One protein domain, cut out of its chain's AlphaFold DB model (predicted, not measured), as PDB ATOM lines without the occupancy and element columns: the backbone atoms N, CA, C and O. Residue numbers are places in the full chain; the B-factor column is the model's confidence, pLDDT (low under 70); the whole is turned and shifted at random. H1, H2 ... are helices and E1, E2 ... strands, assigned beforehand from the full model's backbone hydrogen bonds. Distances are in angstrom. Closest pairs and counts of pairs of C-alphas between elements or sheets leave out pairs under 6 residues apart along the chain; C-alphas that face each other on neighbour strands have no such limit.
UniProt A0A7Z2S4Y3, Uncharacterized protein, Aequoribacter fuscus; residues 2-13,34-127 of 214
ATOM      1  N   GLU A   2      44.401 -19.689  18.357       90.50
ATOM      2  CA  GLU A   2      45.660 -19.192  17.806       90.50
ATOM      3  C   GLU A   2      46.807 -20.061  18.325       90.50
ATOM      4  O   GLU A   2      47.165 -20.029  19.502       90.50
ATOM      5  N   GLY A   3      47.366 -20.873  17.436       88.19
ATOM      6  CA  GLY A   3      48.467 -21.778  17.724       88.19
ATOM      7  C   GLY A   3      49.010 -22.377  16.436       88.19
ATOM      8  O   GLY A   3      48.346 -22.338  15.402       88.19
ATOM      9  N   SER A   4      50.220 -22.922  16.498       87.62
ATOM     10  CA  SER A   4      50.860 -23.595  15.371       87.62
ATOM     11  C   SER A   4      51.470 -24.923  15.804       87.62
ATOM     12  O   SER A   4      51.627 -25.215  16.992       87.62
ATOM     13  N   TRP A   5      51.779 -25.755  14.819       89.38
ATOM     14  CA  TRP A   5      52.400 -27.053  15.025       89.38
ATOM     15  C   TRP A   5      53.917 -26.896  15.182       89.38
ATOM     16  O   TRP A   5      54.538 -26.059  14.532       89.38
ATOM     17  N   SER A   6      54.544 -27.734  16.008       93.31
ATOM     18  CA  SER A   6      55.991 -27.950  15.928       93.31
ATOM     19  C   SER A   6      56.306 -29.022  14.906       93.31
ATOM     20  O   SER A   6      55.506 -29.929  14.648       93.31
ATOM     21  N   GLY A   7      57.548 -29.020  14.430       94.62
ATOM     22  CA  GLY A   7      58.051 -30.107  13.599       94.62
ATOM     23  C   GLY A   7      58.020 -31.476  14.290       94.62
ATOM     24  O   GLY A   7      58.018 -32.502  13.615       94.62
ATOM     25  N   GLY A   8      57.946 -31.524  15.627       94.12
ATOM     26  CA  GLY A   8      57.736 -32.766  16.375       94.12
ATOM     27  C   GLY A   8      56.333 -33.354  16.184       94.12
ATOM     28  O   GLY A   8      56.196 -34.567  16.002       94.12
ATOM     29  N   THR A   9      55.296 -32.510  16.155       92.44
ATOM     30  CA  THR A   9      53.925 -32.956  15.853       92.44
ATOM     31  C   THR A   9      53.819 -33.433  14.413       92.44
ATOM     32  O   THR A   9      53.312 -34.526  14.165       92.44
ATOM     33  N   LEU A  10      54.400 -32.684  13.472       93.25
ATOM     34  CA  LEU A  10      54.429 -33.063  12.057       93.25
ATOM     35  C   LEU A  10      55.158 -34.396  11.837       93.25
ATOM     36  O   LEU A  10      54.697 -35.248  11.080       93.25
ATOM     37  N   ALA A  11      56.280 -34.617  12.528       94.12
ATOM     38  CA  ALA A  11      57.004 -35.883  12.468       94.12
ATOM     39  C   ALA A  11      56.203 -37.051  13.058       94.12
ATOM     40  O   ALA A  11      56.196 -38.134  12.475       94.12
ATOM     41  N   SER A  12      55.489 -36.830  14.164       92.38
ATOM     42  CA  SER A  12      54.625 -37.850  14.776       92.38
ATOM     43  C   SER A  12      53.460 -38.223  13.857       92.38
ATOM     44  O   SER A  12      53.169 -39.406  13.666       92.38
ATOM     45  N   PHE A  13      52.847 -37.225  13.214       90.88
ATOM     46  CA  PHE A  13      51.800 -37.434  12.218       90.88
ATOM     47  C   PHE A  13      52.318 -38.250  11.025       90.88
ATOM     48  O   PHE A  13      51.764 -39.302  10.709       90.88
ATOM     49  N   PHE A  34      37.629 -46.686  21.414       96.19
ATOM     50  CA  PHE A  34      37.786 -47.466  22.641       96.19
ATOM     51  C   PHE A  34      39.136 -48.200  22.718       96.19
ATOM     52  O   PHE A  34      39.366 -48.992  23.631       96.19
ATOM     53  N   ALA A  35      40.090 -47.878  21.837       95.44
ATOM     54  CA  ALA A  35      41.407 -48.526  21.792       95.44
ATOM     55  C   ALA A  35      42.204 -48.454  23.118       95.44
ATOM     56  O   ALA A  35      43.121 -49.243  23.340       95.44
ATOM     57  N   LEU A  36      41.867 -47.510  24.010       95.94
ATOM     58  CA  LEU A  36      42.494 -47.340  25.329       95.94
ATOM     59  C   LEU A  36      41.634 -47.866  26.500       95.94
ATOM     60  O   LEU A  36      41.975 -47.653  27.667       95.94
ATOM     61  N   THR A  37      40.533 -48.573  26.236       96.75
ATOM     62  CA  THR A  37      39.623 -49.113  27.262       96.75
ATOM     63  C   THR A  37      39.625 -50.648  27.246       96.75
ATOM     64  O   THR A  37      38.709 -51.268  26.710       96.75
ATOM     65  N   PRO A  38      40.658 -51.309  27.807       94.38
ATOM     66  CA  PRO A  38      40.798 -52.761  27.720       94.38
ATOM     67  C   PRO A  38      39.590 -53.484  28.329       94.38
ATOM     68  O   PRO A  38      39.185 -53.209  29.456       94.38
ATOM     69  N   GLY A  39      39.029 -54.433  27.575       94.88
ATOM     70  CA  GLY A  39      37.859 -55.210  27.997       94.88
ATOM     71  C   GLY A  39      36.533 -54.444  27.953       94.88
ATOM     72  O   GLY A  39      35.538 -54.953  28.464       94.88
ATOM     73  N   TYR A  40      36.504 -53.246  27.362       95.44
ATOM     74  CA  TYR A  40      35.296 -52.443  27.236       95.44
ATOM     75  C   TYR A  40      35.177 -51.810  25.848       95.44
ATOM     76  O   TYR A  40      36.129 -51.239  25.323       95.44
ATOM     77  N   THR A  41      33.969 -51.863  25.299       95.69
ATOM     78  CA  THR A  41      33.562 -51.146  24.092       95.69
ATOM     79  C   THR A  41      32.201 -50.536  24.390       95.69
ATOM     80  O   THR A  41      31.306 -51.249  24.843       95.69
ATOM     81  N   GLY A  42      32.067 -49.223  24.206       95.12
ATOM     82  CA  GLY A  42      30.809 -48.513  24.419       95.12
ATOM     83  C   GLY A  42      29.937 -48.466  23.166       95.12
ATOM     84  O   GLY A  42      30.159 -49.189  22.192       95.12
ATOM     85  N   VAL A  43      28.945 -47.579  23.194       96.50
ATOM     86  CA  VAL A  43      28.059 -47.317  22.054       96.50
ATOM     87  C   VAL A  43      28.798 -46.698  20.863       96.50
ATOM     88  O   VAL A  43      29.902 -46.157  20.990       96.50
ATOM     89  N   SER A  44      28.176 -46.772  19.685       96.06
ATOM     90  CA  SER A  44      28.698 -46.147  18.466       96.06
ATOM     91  C   SER A  44      28.861 -44.637  18.663       96.06
ATOM     92  O   SER A  44      27.961 -43.975  19.173       96.06
ATOM     93  N   GLN A  45      30.027 -44.114  18.286       95.38
ATOM     94  CA  GLN A  45      30.363 -42.700  18.435       95.38
ATOM     95  C   GLN A  45      29.960 -41.907  17.181       95.38
ATOM     96  O   GLN A  45      29.978 -42.472  16.081       95.38
ATOM     97  N   PRO A  46      29.610 -40.617  17.322       93.00
ATOM     98  CA  PRO A  46      29.298 -39.753  16.190       93.00
ATOM     99  C   PRO A  46      30.488 -39.633  15.217       93.00
ATOM    100  O   PRO A  46      31.652 -39.679  15.632       93.00
ATOM    101  N   PRO A  47      30.227 -39.499  13.905       88.69
ATOM    102  CA  PRO A  47      31.282 -39.309  12.919       88.69
ATOM    103  C   PRO A  47      31.844 -37.878  12.989       88.69
ATOM    104  O   PRO A  47      31.175 -36.926  12.611       88.69
ATOM    105  N   GLY A  48      33.104 -37.731  13.403       89.31
ATOM    106  CA  GLY A  48      33.805 -36.435  13.471       89.31
ATOM    107  C   GLY A  48      34.684 -36.109  12.254       89.31
ATOM    108  O   GLY A  48      35.635 -35.340  12.362       89.31
ATOM    109  N   ASN A  49      34.456 -36.756  11.106       91.25
ATOM    110  CA  ASN A  49      35.355 -36.696   9.944       91.25
ATOM    111  C   ASN A  49      34.821 -35.877   8.760       91.25
ATOM    112  O   ASN A  49      35.475 -35.842   7.717       91.25
ATOM    113  N   GLN A  50      33.655 -35.240   8.890       94.88
ATOM    114  CA  GLN A  50      33.071 -34.391   7.849       94.88
ATOM    115  C   GLN A  50      32.467 -33.112   8.440       94.88
ATOM    116  O   GLN A  50      31.998 -33.136   9.583       94.88
ATOM    117  N   PRO A  51      32.444 -32.009   7.669       97.12
ATOM    118  CA  PRO A  51      31.636 -30.846   7.999       97.12
ATOM    119  C   PRO A  51      30.169 -31.216   8.199       97.12
ATOM    120  O   PRO A  51      29.602 -31.954   7.392       97.12
ATOM    121  N   HIS A  52      29.546 -30.676   9.239       96.31
ATOM    122  CA  HIS A  52      28.105 -30.790   9.428       96.31
ATOM    123  C   HIS A  52      27.559 -29.613  10.238       96.31
ATOM    124  O   HIS A  52      28.304 -28.883  10.894       96.31
ATOM    125  N   TYR A  53      26.244 -29.421  10.163       96.88
ATOM    126  CA  TYR A  53      25.538 -28.458  10.994       96.88
ATOM    127  C   TYR A  53      25.190 -29.103  12.336       96.88
ATOM    128  O   TYR A  53      24.527 -30.139  12.367       96.88
ATOM    129  N   ASP A  54      25.648 -28.502  13.429       95.25
ATOM    130  CA  ASP A  54      25.330 -28.930  14.786       95.25
ATOM    131  C   ASP A  54      24.035 -28.244  15.238       95.25
ATOM    132  O   ASP A  54      23.990 -27.027  15.450       95.25
ATOM    133  N   ASP A  55      22.969 -29.031  15.391       92.81
ATOM    134  CA  ASP A  55      21.659 -28.533  15.815       92.81
ATOM    135  C   ASP A  55      21.646 -28.043  17.272       92.81
ATOM    136  O   ASP A  55      20.872 -27.145  17.610       92.81
ATOM    137  N   ALA A  56      22.485 -28.583  18.157       90.38
ATOM    138  CA  ALA A  56      22.535 -28.145  19.552       90.38
ATOM    139  C   ALA A  56      23.216 -26.773  19.687       90.38
ATOM    140  O   ALA A  56      22.816 -25.949  20.514       90.38
ATOM    141  N   LEU A  57      24.224 -26.513  18.852       93.31
ATOM    142  CA  LEU A  57      24.987 -25.267  18.815       93.31
ATOM    143  C   LEU A  57      24.474 -24.257  17.780       93.31
ATOM    144  O   LEU A  57      24.878 -23.094  17.822       93.31
ATOM    145  N   GLN A  58      23.580 -24.673  16.881       95.25
ATOM    146  CA  GLN A  58      23.039 -23.870  15.777       95.25
ATOM    147  C   GLN A  58      24.139 -23.272  14.880       95.25
ATOM    148  O   GLN A  58      24.060 -22.119  14.443       95.25
ATOM    149  N   THR A  59      25.179 -24.055  14.594       96.88
ATOM    150  CA  THR A  59      26.389 -23.604  13.892       96.88
ATOM    151  C   THR A  59      26.959 -24.704  13.002       96.88
ATOM    152  O   THR A  59      26.738 -25.887  13.249       96.88
ATOM    153  N   TRP A  60      27.727 -24.333  11.980       98.12
ATOM    154  CA  TRP A  60      28.541 -25.291  11.243       98.12
ATOM    155  C   TRP A  60      29.786 -25.671  12.031       98.12
ATOM    156  O   TRP A  60      30.371 -24.858  12.761       98.12
ATOM    157  N   THR A  61      30.182 -26.927  11.860       97.44
ATOM    158  CA  THR A  61      31.388 -27.486  12.447       97.44
ATOM    159  C   THR A  61      32.263 -28.153  11.394       97.44
ATOM    160  O   THR A  61      31.784 -28.580  10.341       97.44
ATOM    161  N   ALA A  62      33.566 -28.231  11.665       97.44
ATOM    162  CA  ALA A  62      34.554 -28.869  10.801       97.44
ATOM    163  C   ALA A  62      35.408 -29.880  11.580       97.44
ATOM    164  O   ALA A  62      35.626 -29.687  12.779       97.44
ATOM    165  N   PRO A  63      35.936 -30.925  10.918       95.62
ATOM    166  CA  PRO A  63      36.775 -31.927  11.568       95.62
ATOM    167  C   PRO A  63      37.967 -31.317  12.305       95.62
ATOM    168  O   PRO A  63      38.699 -30.490  11.756       95.62
ATOM    169  N   PHE A  64      38.204 -31.773  13.533       93.00
ATOM    170  CA  PHE A  64      39.402 -31.431  14.290       93.00
ATOM    171  C   PHE A  64      40.414 -32.577  14.230       93.00
ATOM    172  O   PHE A  64      40.164 -33.675  14.720       93.00
ATOM    173  N   VAL A  65      41.595 -32.326  13.659       87.75
ATOM    174  CA  VAL A  65      42.624 -33.360  13.418       87.75
ATOM    175  C   VAL A  65      43.010 -34.129  14.689       87.75
ATOM    176  O   VAL A  65      43.236 -35.338  14.638       87.75
ATOM    177  N   MET A  66      43.058 -33.458  15.846       88.88
ATOM    178  CA  MET A  66      43.444 -34.100  17.109       88.88
ATOM    179  C   MET A  66      42.326 -34.946  17.737       88.88
ATOM    180  O   MET A  66      42.624 -35.769  18.606       88.88
ATOM    181  N   ALA A  67      41.075 -34.834  17.268       91.62
ATOM    182  CA  ALA A  67      39.933 -35.584  17.798       91.62
ATOM    183  C   ALA A  67      40.170 -37.104  17.775       91.62
ATOM    184  O   ALA A  67      39.757 -37.819  18.692       91.62
ATOM    185  N   VAL A  68      40.905 -37.603  16.771       85.81
ATOM    186  CA  VAL A  68      41.261 -39.028  16.619       85.81
ATOM    187  C   VAL A  68      42.031 -39.563  17.834       85.81
ATOM    188  O   VAL A  68      41.874 -40.728  18.212       85.81
ATOM    189  N   ILE A  69      42.853 -38.718  18.461       89.31
ATOM    190  CA  ILE A  69      43.663 -39.060  19.636       89.31
ATOM    191  C   ILE A  69      42.898 -38.718  20.919       89.31
ATOM    192  O   ILE A  69      42.853 -39.521  21.857       89.31
ATOM    193  N   ASN A  70      42.263 -37.547  20.958       93.94
ATOM    194  CA  ASN A  70      41.625 -37.039  22.166       93.94
ATOM    195  C   ASN A  70      40.402 -37.871  22.575       93.94
ATOM    196  O   ASN A  70      40.283 -38.229  23.747       93.94
ATOM    197  N   THR A  71      39.581 -38.312  21.616       94.94
ATOM    198  CA  THR A  71      38.392 -39.150  21.871       94.94
ATOM    199  C   THR A  71      38.739 -40.409  22.674       94.94
ATOM    200  O   THR A  71      38.075 -40.735  23.660       94.94
ATOM    201  N   LYS A  72      39.847 -41.082  22.332       95.12
ATOM    202  CA  LYS A  72      40.334 -42.262  23.068       95.12
ATOM    203  C   LYS A  72      40.745 -41.923  24.498       95.12
ATOM    204  O   LYS A  72      40.549 -42.724  25.409       95.12
ATOM    205  N   THR A  73      41.317 -40.738  24.704       96.44
ATOM    206  CA  THR A  73      41.734 -40.249  26.027       96.44
ATOM    207  C   THR A  73      40.528 -39.902  26.902       96.44
ATOM    208  O   THR A  73      40.530 -40.194  28.103       96.44
ATOM    209  N   VAL A  74      39.465 -39.344  26.317       97.12
ATOM    210  CA  VAL A  74      38.200 -39.083  27.017       97.12
ATOM    211  C   VAL A  74      37.534 -40.396  27.430       97.12
ATOM    212  O   VAL A  74      37.226 -40.573  28.612       97.12
ATOM    213  N   HIS A  75      37.426 -41.372  26.524       97.69
ATOM    214  CA  HIS A  75      36.897 -42.702  26.863       97.69
ATOM    215  C   HIS A  75      37.770 -43.452  27.870       97.69
ATOM    216  O   HIS A  75      37.241 -44.076  28.790       97.69
ATOM    217  N   ARG A  76      39.104 -43.328  27.790       97.62
ATOM    218  CA  ARG A  76      40.024 -43.835  28.824       97.62
ATOM    219  C   ARG A  76      39.720 -43.230  30.190       97.62
ATOM    220  O   ARG A  76      39.727 -43.955  31.181       97.62
ATOM    221  N   SER A  77      39.467 -41.925  30.243       97.88
ATOM    222  CA  SER A  77      39.137 -41.226  31.487       97.88
ATOM    223  C   SER A  77      37.818 -41.730  32.068       97.88
ATOM    224  O   SER A  77      37.774 -42.068  33.244       97.88
ATOM    225  N   ASN A  78      36.779 -41.865  31.238       97.56
ATOM    226  CA  ASN A  78      35.496 -42.424  31.665       97.56
ATOM    227  C   ASN A  78      35.651 -43.870  32.171       97.56
ATOM    228  O   ASN A  78      35.117 -44.227  33.215       97.56
ATOM    229  N   HIS A  79      36.444 -44.694  31.479       97.38
ATOM    230  CA  HIS A  79      36.740 -46.069  31.884       97.38
ATOM    231  C   HIS A  79      37.481 -46.154  33.228       97.38
ATOM    232  O   HIS A  79      37.156 -47.013  34.041       97.38
ATOM    233  N   LEU A  80      38.450 -45.266  33.479       97.25
ATOM    234  CA  LEU A  80      39.167 -45.178  34.759       97.25
ATOM    235  C   LEU A  80      38.289 -44.674  35.915       97.25
ATOM    236  O   LEU A  80      38.603 -44.937  37.070       97.25
ATOM    237  N   LEU A  81      37.216 -43.951  35.600       96.31
ATOM    238  CA  LEU A  81      36.235 -43.421  36.546       96.31
ATOM    239  C   LEU A  81      34.992 -44.321  36.650       96.31
ATOM    240  O   LEU A  81      33.889 -43.828  36.873       96.31
ATOM    241  N   ASP A  82      35.149 -45.628  36.429       95.56
ATOM    242  CA  ASP A  82      34.073 -46.624  36.512       95.56
ATOM    243  C   ASP A  82      32.826 -46.282  35.671       95.56
ATOM    244  O   ASP A  82      31.696 -46.605  36.036       95.56
ATOM    245  N   ARG A  83      33.036 -45.663  34.498       95.06
ATOM    246  CA  ARG A  83      31.993 -45.214  33.553       95.06
ATOM    247  C   ARG A  83      31.055 -44.153  34.138       95.06
ATOM    248  O   ARG A  83      29.855 -44.165  33.872       95.06
ATOM    249  N   MET A  84      31.609 -43.208  34.900       95.12
ATOM    250  CA  MET A  84      30.883 -42.082  35.504       95.12
ATOM    251  C   MET A  84      29.989 -41.298  34.525       95.12
ATOM    252  O   MET A  84      28.953 -40.783  34.940       95.12
ATOM    253  N   TYR A  85      30.356 -41.194  33.244       93.88
ATOM    254  CA  TYR A  85      29.576 -40.456  32.239       93.88
ATOM    255  C   TYR A  85      28.406 -41.266  31.650       93.88
ATOM    256  O   TYR A  85      27.638 -40.734  30.853       93.88
ATOM    257  N   GLY A  86      28.251 -42.532  32.053       94.19
ATOM    258  CA  GLY A  86      27.222 -43.450  31.566       94.19
ATOM    259  C   GLY A  86      27.706 -44.384  30.452       94.19
ATOM    260  O   GLY A  86      28.741 -44.156  29.821       94.19
ATOM    261  N   GLU A  87      26.948 -45.460  30.222       92.81
ATOM    262  CA  GLU A  87      27.237 -46.464  29.178       92.81
ATOM    263  C   GLU A  87      26.863 -45.970  27.769       92.81
ATOM    264  O   GLU A  87      27.525 -46.321  26.794       92.81
ATOM    265  N   GLU A  88      25.873 -45.076  27.686       95.19
ATOM    266  CA  GLU A  88      25.409 -44.423  26.451       95.19
ATOM    267  C   GLU A  88      26.204 -43.145  26.116       95.19
ATOM    268  O   GLU A  88      25.801 -42.354  25.265       95.19
ATOM    269  N   PHE A  89      27.324 -42.899  26.806       97.06
ATOM    270  CA  PHE A  89      28.138 -41.706  26.589       97.06
ATOM    271  C   PHE A  89      28.763 -41.701  25.187       97.06
ATOM    272  O   PHE A  89      29.502 -42.614  24.797       97.06
ATOM    273  N   VAL A  90      28.502 -40.622  24.455       96.50
ATOM    274  CA  VAL A  90      29.103 -40.324  23.157       96.50
ATOM    275  C   VAL A  90      29.907 -39.034  23.224       96.50
ATOM    276  O   VAL A  90      29.594 -38.143  24.014       96.50
ATOM    277  N   TYR A  91      30.953 -38.951  22.405       95.75
ATOM    278  CA  TYR A  91      31.863 -37.817  22.384       95.75
ATOM    279  C   TYR A  91      32.451 -37.578  20.992       95.75
ATOM    280  O   TYR A  91      32.905 -38.522  20.343       95.75
ATOM    281  N   ASP A  92      32.503 -36.314  20.588       93.88
ATOM    282  CA  ASP A  92      33.261 -35.798  19.454       93.88
ATOM    283  C   ASP A  92      33.918 -34.447  19.777       93.88
ATOM    284  O   ASP A  92      33.643 -33.799  20.787       93.88
ATOM    285  N   GLU A  93      34.846 -34.045  18.908       95.31
ATOM    286  CA  GLU A  93      35.530 -32.756  18.964       95.31
ATOM    287  C   GLU A  93      35.616 -32.178  17.558       95.31
ATOM    288  O   GLU A  93      36.140 -32.818  16.643       95.31
ATOM    289  N   MET A  94      35.130 -30.952  17.395       96.25
ATOM    290  CA  MET A  94      35.042 -30.280  16.104       96.25
ATOM    291  C   MET A  94      35.420 -28.803  16.253       96.25
ATOM    292  O   MET A  94      35.260 -28.203  17.317       96.25
ATOM    293  N   PHE A  95      35.898 -28.189  15.174       96.38
ATOM    294  CA  PHE A  95      36.002 -26.734  15.097       96.38
ATOM    295  C   PHE A  95      34.626 -26.125  14.856       96.38
ATOM    296  O   PHE A  95      33.910 -26.580  13.973       96.38
ATOM    297  N   VAL A  96      34.288 -25.054  15.573       95.94
ATOM    298  CA  VAL A  96      33.105 -24.236  15.277       95.94
ATOM    299  C   VAL A  96      33.470 -23.203  14.214       95.94
ATOM    300  O   VAL A  96      34.418 -22.439  14.402       95.94
ATOM    301  N   THR A  97      32.715 -23.155  13.116       96.69
ATOM    302  CA  THR A  97      32.985 -22.245  11.986       96.69
ATOM    303  C   THR A  97      31.942 -21.145  11.813       96.69
ATOM    304  O   THR A  97      32.199 -20.168  11.116       96.69
ATOM    305  N   GLY A  98      30.800 -21.253  12.493       96.62
ATOM    306  CA  GLY A  98      29.775 -20.211  12.558       96.62
ATOM    307  C   GLY A  98      28.452 -20.614  11.896       96.62
ATOM    308  O   GLY A  98      28.363 -21.647  11.232       96.62
ATOM    309  N   PRO A  99      27.385 -19.826  12.089       97.00
ATOM    310  CA  PRO A  99      26.081 -20.103  11.498       97.00
ATOM    311  C   PRO A  99      26.022 -19.728  10.008       97.00
ATOM    312  O   PRO A  99      26.799 -18.911   9.515       97.00
ATOM    313  N   GLY A 100      25.018 -20.263   9.308       96.69
ATOM    314  CA  GLY A 100      24.676 -19.855   7.943       96.69
ATOM    315  C   GLY A 100      25.682 -20.283   6.871       96.69
ATOM    316  O   GLY A 100      26.553 -21.118   7.103       96.69
ATOM    317  N   GLU A 101      25.530 -19.711   5.677       97.38
ATOM    318  CA  GLU A 101      26.298 -20.085   4.481       97.38
ATOM    319  C   GLU A 101      27.801 -19.789   4.624       97.38
ATOM    320  O   GLU A 101      28.635 -20.574   4.182       97.38
ATOM    321  N   GLU A 102      28.168 -18.692   5.291       97.50
ATOM    322  CA  GLU A 102      29.575 -18.351   5.546       97.50
ATOM    323  C   GLU A 102      30.257 -19.402   6.437       97.50
ATOM    324  O   GLU A 102      31.380 -19.828   6.153       97.50
ATOM    325  N   GLY A 103      29.559 -19.872   7.475       97.75
ATOM    326  CA  GLY A 103      30.045 -20.939   8.347       97.75
ATOM    327  C   GLY A 103      30.199 -22.274   7.622       97.75
ATOM    328  O   GLY A 103      31.192 -22.976   7.836       97.75
ATOM    329  N   GLU A 104      29.269 -22.602   6.721       98.25
ATOM    330  CA  GLU A 104      29.341 -23.795   5.868       98.25
ATOM    331  C   GLU A 104      30.560 -23.756   4.943       98.25
ATOM    332  O   GLU A 104      31.309 -24.731   4.834       98.25
ATOM    333  N   GLN A 105      30.782 -22.619   4.281       98.00
ATOM    334  CA  GLN A 105      31.923 -22.429   3.387       98.00
ATOM    335  C   GLN A 105      33.244 -22.564   4.146       98.00
ATOM    336  O   GLN A 105      34.148 -23.261   3.680       98.00
ATOM    337  N   LEU A 106      33.344 -21.962   5.337       97.75
ATOM    338  CA  LEU A 106      34.529 -22.087   6.180       97.75
ATOM    339  C   LEU A 106      34.740 -23.532   6.652       97.75
ATOM    340  O   LEU A 106      35.871 -24.016   6.616       97.75
ATOM    341  N   ALA A 107      33.678 -24.252   7.024       97.62
ATOM    342  CA  ALA A 107      33.793 -25.647   7.447       97.62
ATOM    343  C   ALA A 107      34.329 -26.554   6.338       97.62
ATOM    344  O   ALA A 107      35.250 -27.343   6.560       97.62
ATOM    345  N   ASN A 108      33.797 -26.399   5.126       97.62
ATOM    346  CA  ASN A 108      34.270 -27.131   3.957       97.62
ATOM    347  C   ASN A 108      35.713 -26.758   3.588       97.62
ATOM    348  O   ASN A 108      36.503 -27.643   3.259       97.62
ATOM    349  N   ALA A 109      36.083 -25.477   3.683       96.50
ATOM    350  CA  ALA A 109      37.450 -25.028   3.434       96.50
ATOM    351  C   ALA A 109      38.444 -25.630   4.442       96.50
ATOM    352  O   ALA A 109      39.493 -26.124   4.038       96.50
ATOM    353  N   MET A 110      38.097 -25.650   5.733       95.12
ATOM    354  CA  MET A 110      38.928 -26.260   6.777       95.12
ATOM    355  C   MET A 110      39.059 -27.775   6.603       95.12
ATOM    356  O   MET A 110      40.146 -28.316   6.770       95.12
ATOM    357  N   ALA A 111      37.982 -28.469   6.226       94.12
ATOM    358  CA  ALA A 111      38.031 -29.909   5.966       94.12
ATOM    359  C   ALA A 111      38.890 -30.276   4.743       94.12
ATOM    360  O   ALA A 111      39.403 -31.392   4.665       94.12
ATOM    361  N   ALA A 112      39.043 -29.351   3.792       93.88
ATOM    362  CA  ALA A 112      39.895 -29.513   2.621       93.88
ATOM    363  C   ALA A 112      41.347 -29.047   2.846       93.88
ATOM    364  O   ALA A 112      42.173 -29.225   1.948       93.88
ATOM    365  N   ASP A 113      41.670 -28.454   4.003       90.56
ATOM    366  CA  ASP A 113      42.999 -27.911   4.276       90.56
ATOM    367  C   ASP A 113      44.041 -29.026   4.457       90.56
ATOM    368  O   ASP A 113      43.913 -29.915   5.300       90.56
ATOM    369  N   GLN A 114      45.107 -28.960   3.658       86.25
ATOM    370  CA  GLN A 114      46.241 -29.885   3.697       86.25
ATOM    371  C   GLN A 114      47.522 -29.226   4.223       86.25
ATOM    372  O   GLN A 114      48.582 -29.855   4.200       86.25
ATOM    373  N   SER A 115      47.439 -27.998   4.746       86.31
ATOM    374  CA  SER A 115      48.578 -27.204   5.224       86.31
ATOM    375  C   SER A 115      49.500 -27.977   6.172       86.31
ATOM    376  O   SER A 115      50.720 -27.945   6.022       86.31
ATOM    377  N   MET A 116      48.935 -28.759   7.098       85.94
ATOM    378  CA  MET A 116      49.708 -29.589   8.026       85.94
ATOM    379  C   MET A 116      50.534 -30.676   7.311       85.94
ATOM    380  O   MET A 116      51.642 -30.992   7.738       85.94
ATOM    381  N   ALA A 117      50.020 -31.268   6.230       84.25
ATOM    382  CA  ALA A 117      50.747 -32.288   5.474       84.25
ATOM    383  C   ALA A 117      51.923 -31.680   4.685       84.25
ATOM    384  O   ALA A 117      52.986 -32.304   4.569       84.25
ATOM    385  N   GLU A 118      51.734 -30.454   4.193       87.50
ATOM    386  CA  GLU A 118      52.702 -29.693   3.397       87.50
ATOM    387  C   GLU A 118      53.789 -29.007   4.247       87.50
ATOM    388  O   GLU A 118      54.882 -28.729   3.748       87.50
ATOM    389  N   ASP A 119      53.537 -28.775   5.539       89.31
ATOM    390  CA  ASP A 119      54.466 -28.091   6.442       89.31
ATOM    391  C   ASP A 119      55.765 -28.892   6.661       89.31
ATOM    392  O   ASP A 119      55.782 -29.984   7.229       89.31
ATOM    393  N   SER A 120      56.898 -28.341   6.232       90.81
ATOM    394  CA  SER A 120      58.216 -28.992   6.289       90.81
ATOM    395  C   SER A 120      59.054 -28.625   7.520       90.81
ATOM    396  O   SER A 120      60.247 -28.938   7.562       90.81
ATOM    397  N   THR A 121      58.453 -27.999   8.536       94.06
ATOM    398  CA  THR A 121      59.143 -27.626   9.776       94.06
ATOM    399  C   THR A 121      59.815 -28.856  10.407       94.06
ATOM    400  O   THR A 121      59.148 -29.868  10.654       94.06
ATOM    401  N   PRO A 122      61.138 -28.828  10.662       94.38
ATOM    402  CA  PRO A 122      61.862 -30.015  11.097       94.38
ATOM    403  C   PRO A 122      61.656 -30.295  12.595       94.38
ATOM    404  O   PRO A 122      61.401 -29.371  13.374       94.38
ATOM    405  N   PRO A 123      61.811 -31.559  13.040       94.56
ATOM    406  CA  PRO A 123      61.739 -31.915  14.454       94.56
ATOM    407  C   PRO A 123      62.636 -31.037  15.332       94.56
ATOM    408  O   PRO A 123      63.789 -30.772  14.996       94.56
ATOM    409  N   GLY A 124      62.101 -30.604  16.474       92.56
ATOM    410  CA  GLY A 124      62.793 -29.700  17.397       92.56
ATOM    411  C   GLY A 124      62.662 -28.213  17.056       92.56
ATOM    412  O   GLY A 124      63.122 -27.393  17.846       92.56
ATOM    413  N   GLN A 125      62.021 -27.859  15.936       95.06
ATOM    414  CA  GLN A 125      61.674 -26.476  15.605       95.06
ATOM    415  C   GLN A 125      60.193 -26.180  15.807       95.06
ATOM    416  O   GLN A 125      59.339 -27.056  15.652       95.06
ATOM    417  N   GLY A 126      59.927 -24.901  16.075       90.69
ATOM    418  CA  GLY A 126      58.592 -24.338  16.208       90.69
ATOM    419  C   GLY A 126      57.838 -24.811  17.459       90.69
ATOM    420  O   GLY A 126      58.184 -25.829  18.063       90.69
ATOM    421  N   PRO A 127      56.785 -24.082  17.841       94.44
ATOM    422  CA  PRO A 127      56.599 -22.648  17.605       94.44
ATOM    423  C   PRO A 127      57.689 -21.801  18.285       94.44
ATOM    424  O   PRO A 127      58.326 -22.207  19.264       94.44
TER     425      PRO A 127
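This is residues 2 to 13 and 34 to 127 of the 214 residues of an uncharacterized protein of Aequoribacter fuscus (UniProt A0A7Z2S4Y3). A small three-stranded sheet with H3 packed along one face makes one corner of a flat, loosely assembled model, and two arms extend from it to the other corners. One arm is H2 with the unnamed stretches 34 to 51 and 81 to 93; the other holds the short helices H1 and H4 near each other, with both ends of the printed part. The printed part has 106 residues with four named helices and three named strands, in the order H1 E1 E2 H2 E3 H3 H4; the sheet runs E1 E2 E3, all antiparallel. The class is mixed, helices and strands, though under half of the printed residues, 50 of 106, are in named elements. The whole is loose, with a radius of gyration of the C-alphas of 16.4 A and spans of 41 by 40 by 19 A.

In the sheet, E2, residues 59 to 63, is the inner strand between the edge strands E1, residues 52 to 54, and E3, residues 94 to 98. E1 and E2 form a hairpin, antiparallel at 130 degrees, with N 54 and O 59 within hydrogen-bond range at 2.8 A. E2 and E3 are antiparallel at 143 degrees, with N 95 and O 62 at 2.8 A and N 60 and O 98 at 2.9 A. H3, residues 100 to 111, is on the sheet at a height of 7.4 A, in two layers, a helix on one face of a sheet. It lies over E2 and, only just, over E3, on which 3 of its C-alphas fall; it runs along the strands, at 4 degrees to E2 on the local plane. The closest C-alphas of E2 and H3 are those of Ala 62 and Ala 107, 4.7 A apart. H2, residues 67 to 80, is not on the sheet; its closest C-alpha pair with E3 is Ala 67 and Met 94, 7.4 A. H1, residues 7 to 13, and H4, residues 115 to 118, are close but not clearly touching, with the C-alphas of Leu 10 and Met 116 closest at 7.1 A. H2 is apart from H1, H3 and H4. Every O i to N i+4 pair is within hydrogen-bond range in H1 and H3, and 9 of 10 are in H2; H4 is too short for such a pair.

H1 begins at C-alpha 7, (58.051, -30.107, 13.599), and measures 9.7 A from first to last C-alpha. E1 measures 6.3 A, E2 13.5 A and E3 11.9 A. H2, the longest helix, measures 19.5 A from C-alpha 67 at (39.933, -35.584, 17.798). H3 measures 16.8 A, and H4 5.2 A, ending at C-alpha 118, (52.702, -29.693, 3.397).

The C-alphas of Gly 39 and Glu 102 are the two farthest apart, at 43.9 A. Residues 14 to 33 are not printed, and C-alphas 13 and 34 are 20.1 A apart across this cut. Of the links printed whole, H2 to E3 is long, with 13 residues. The mean pLDDT of the printed part is 94.1, and no printed residue is under 70.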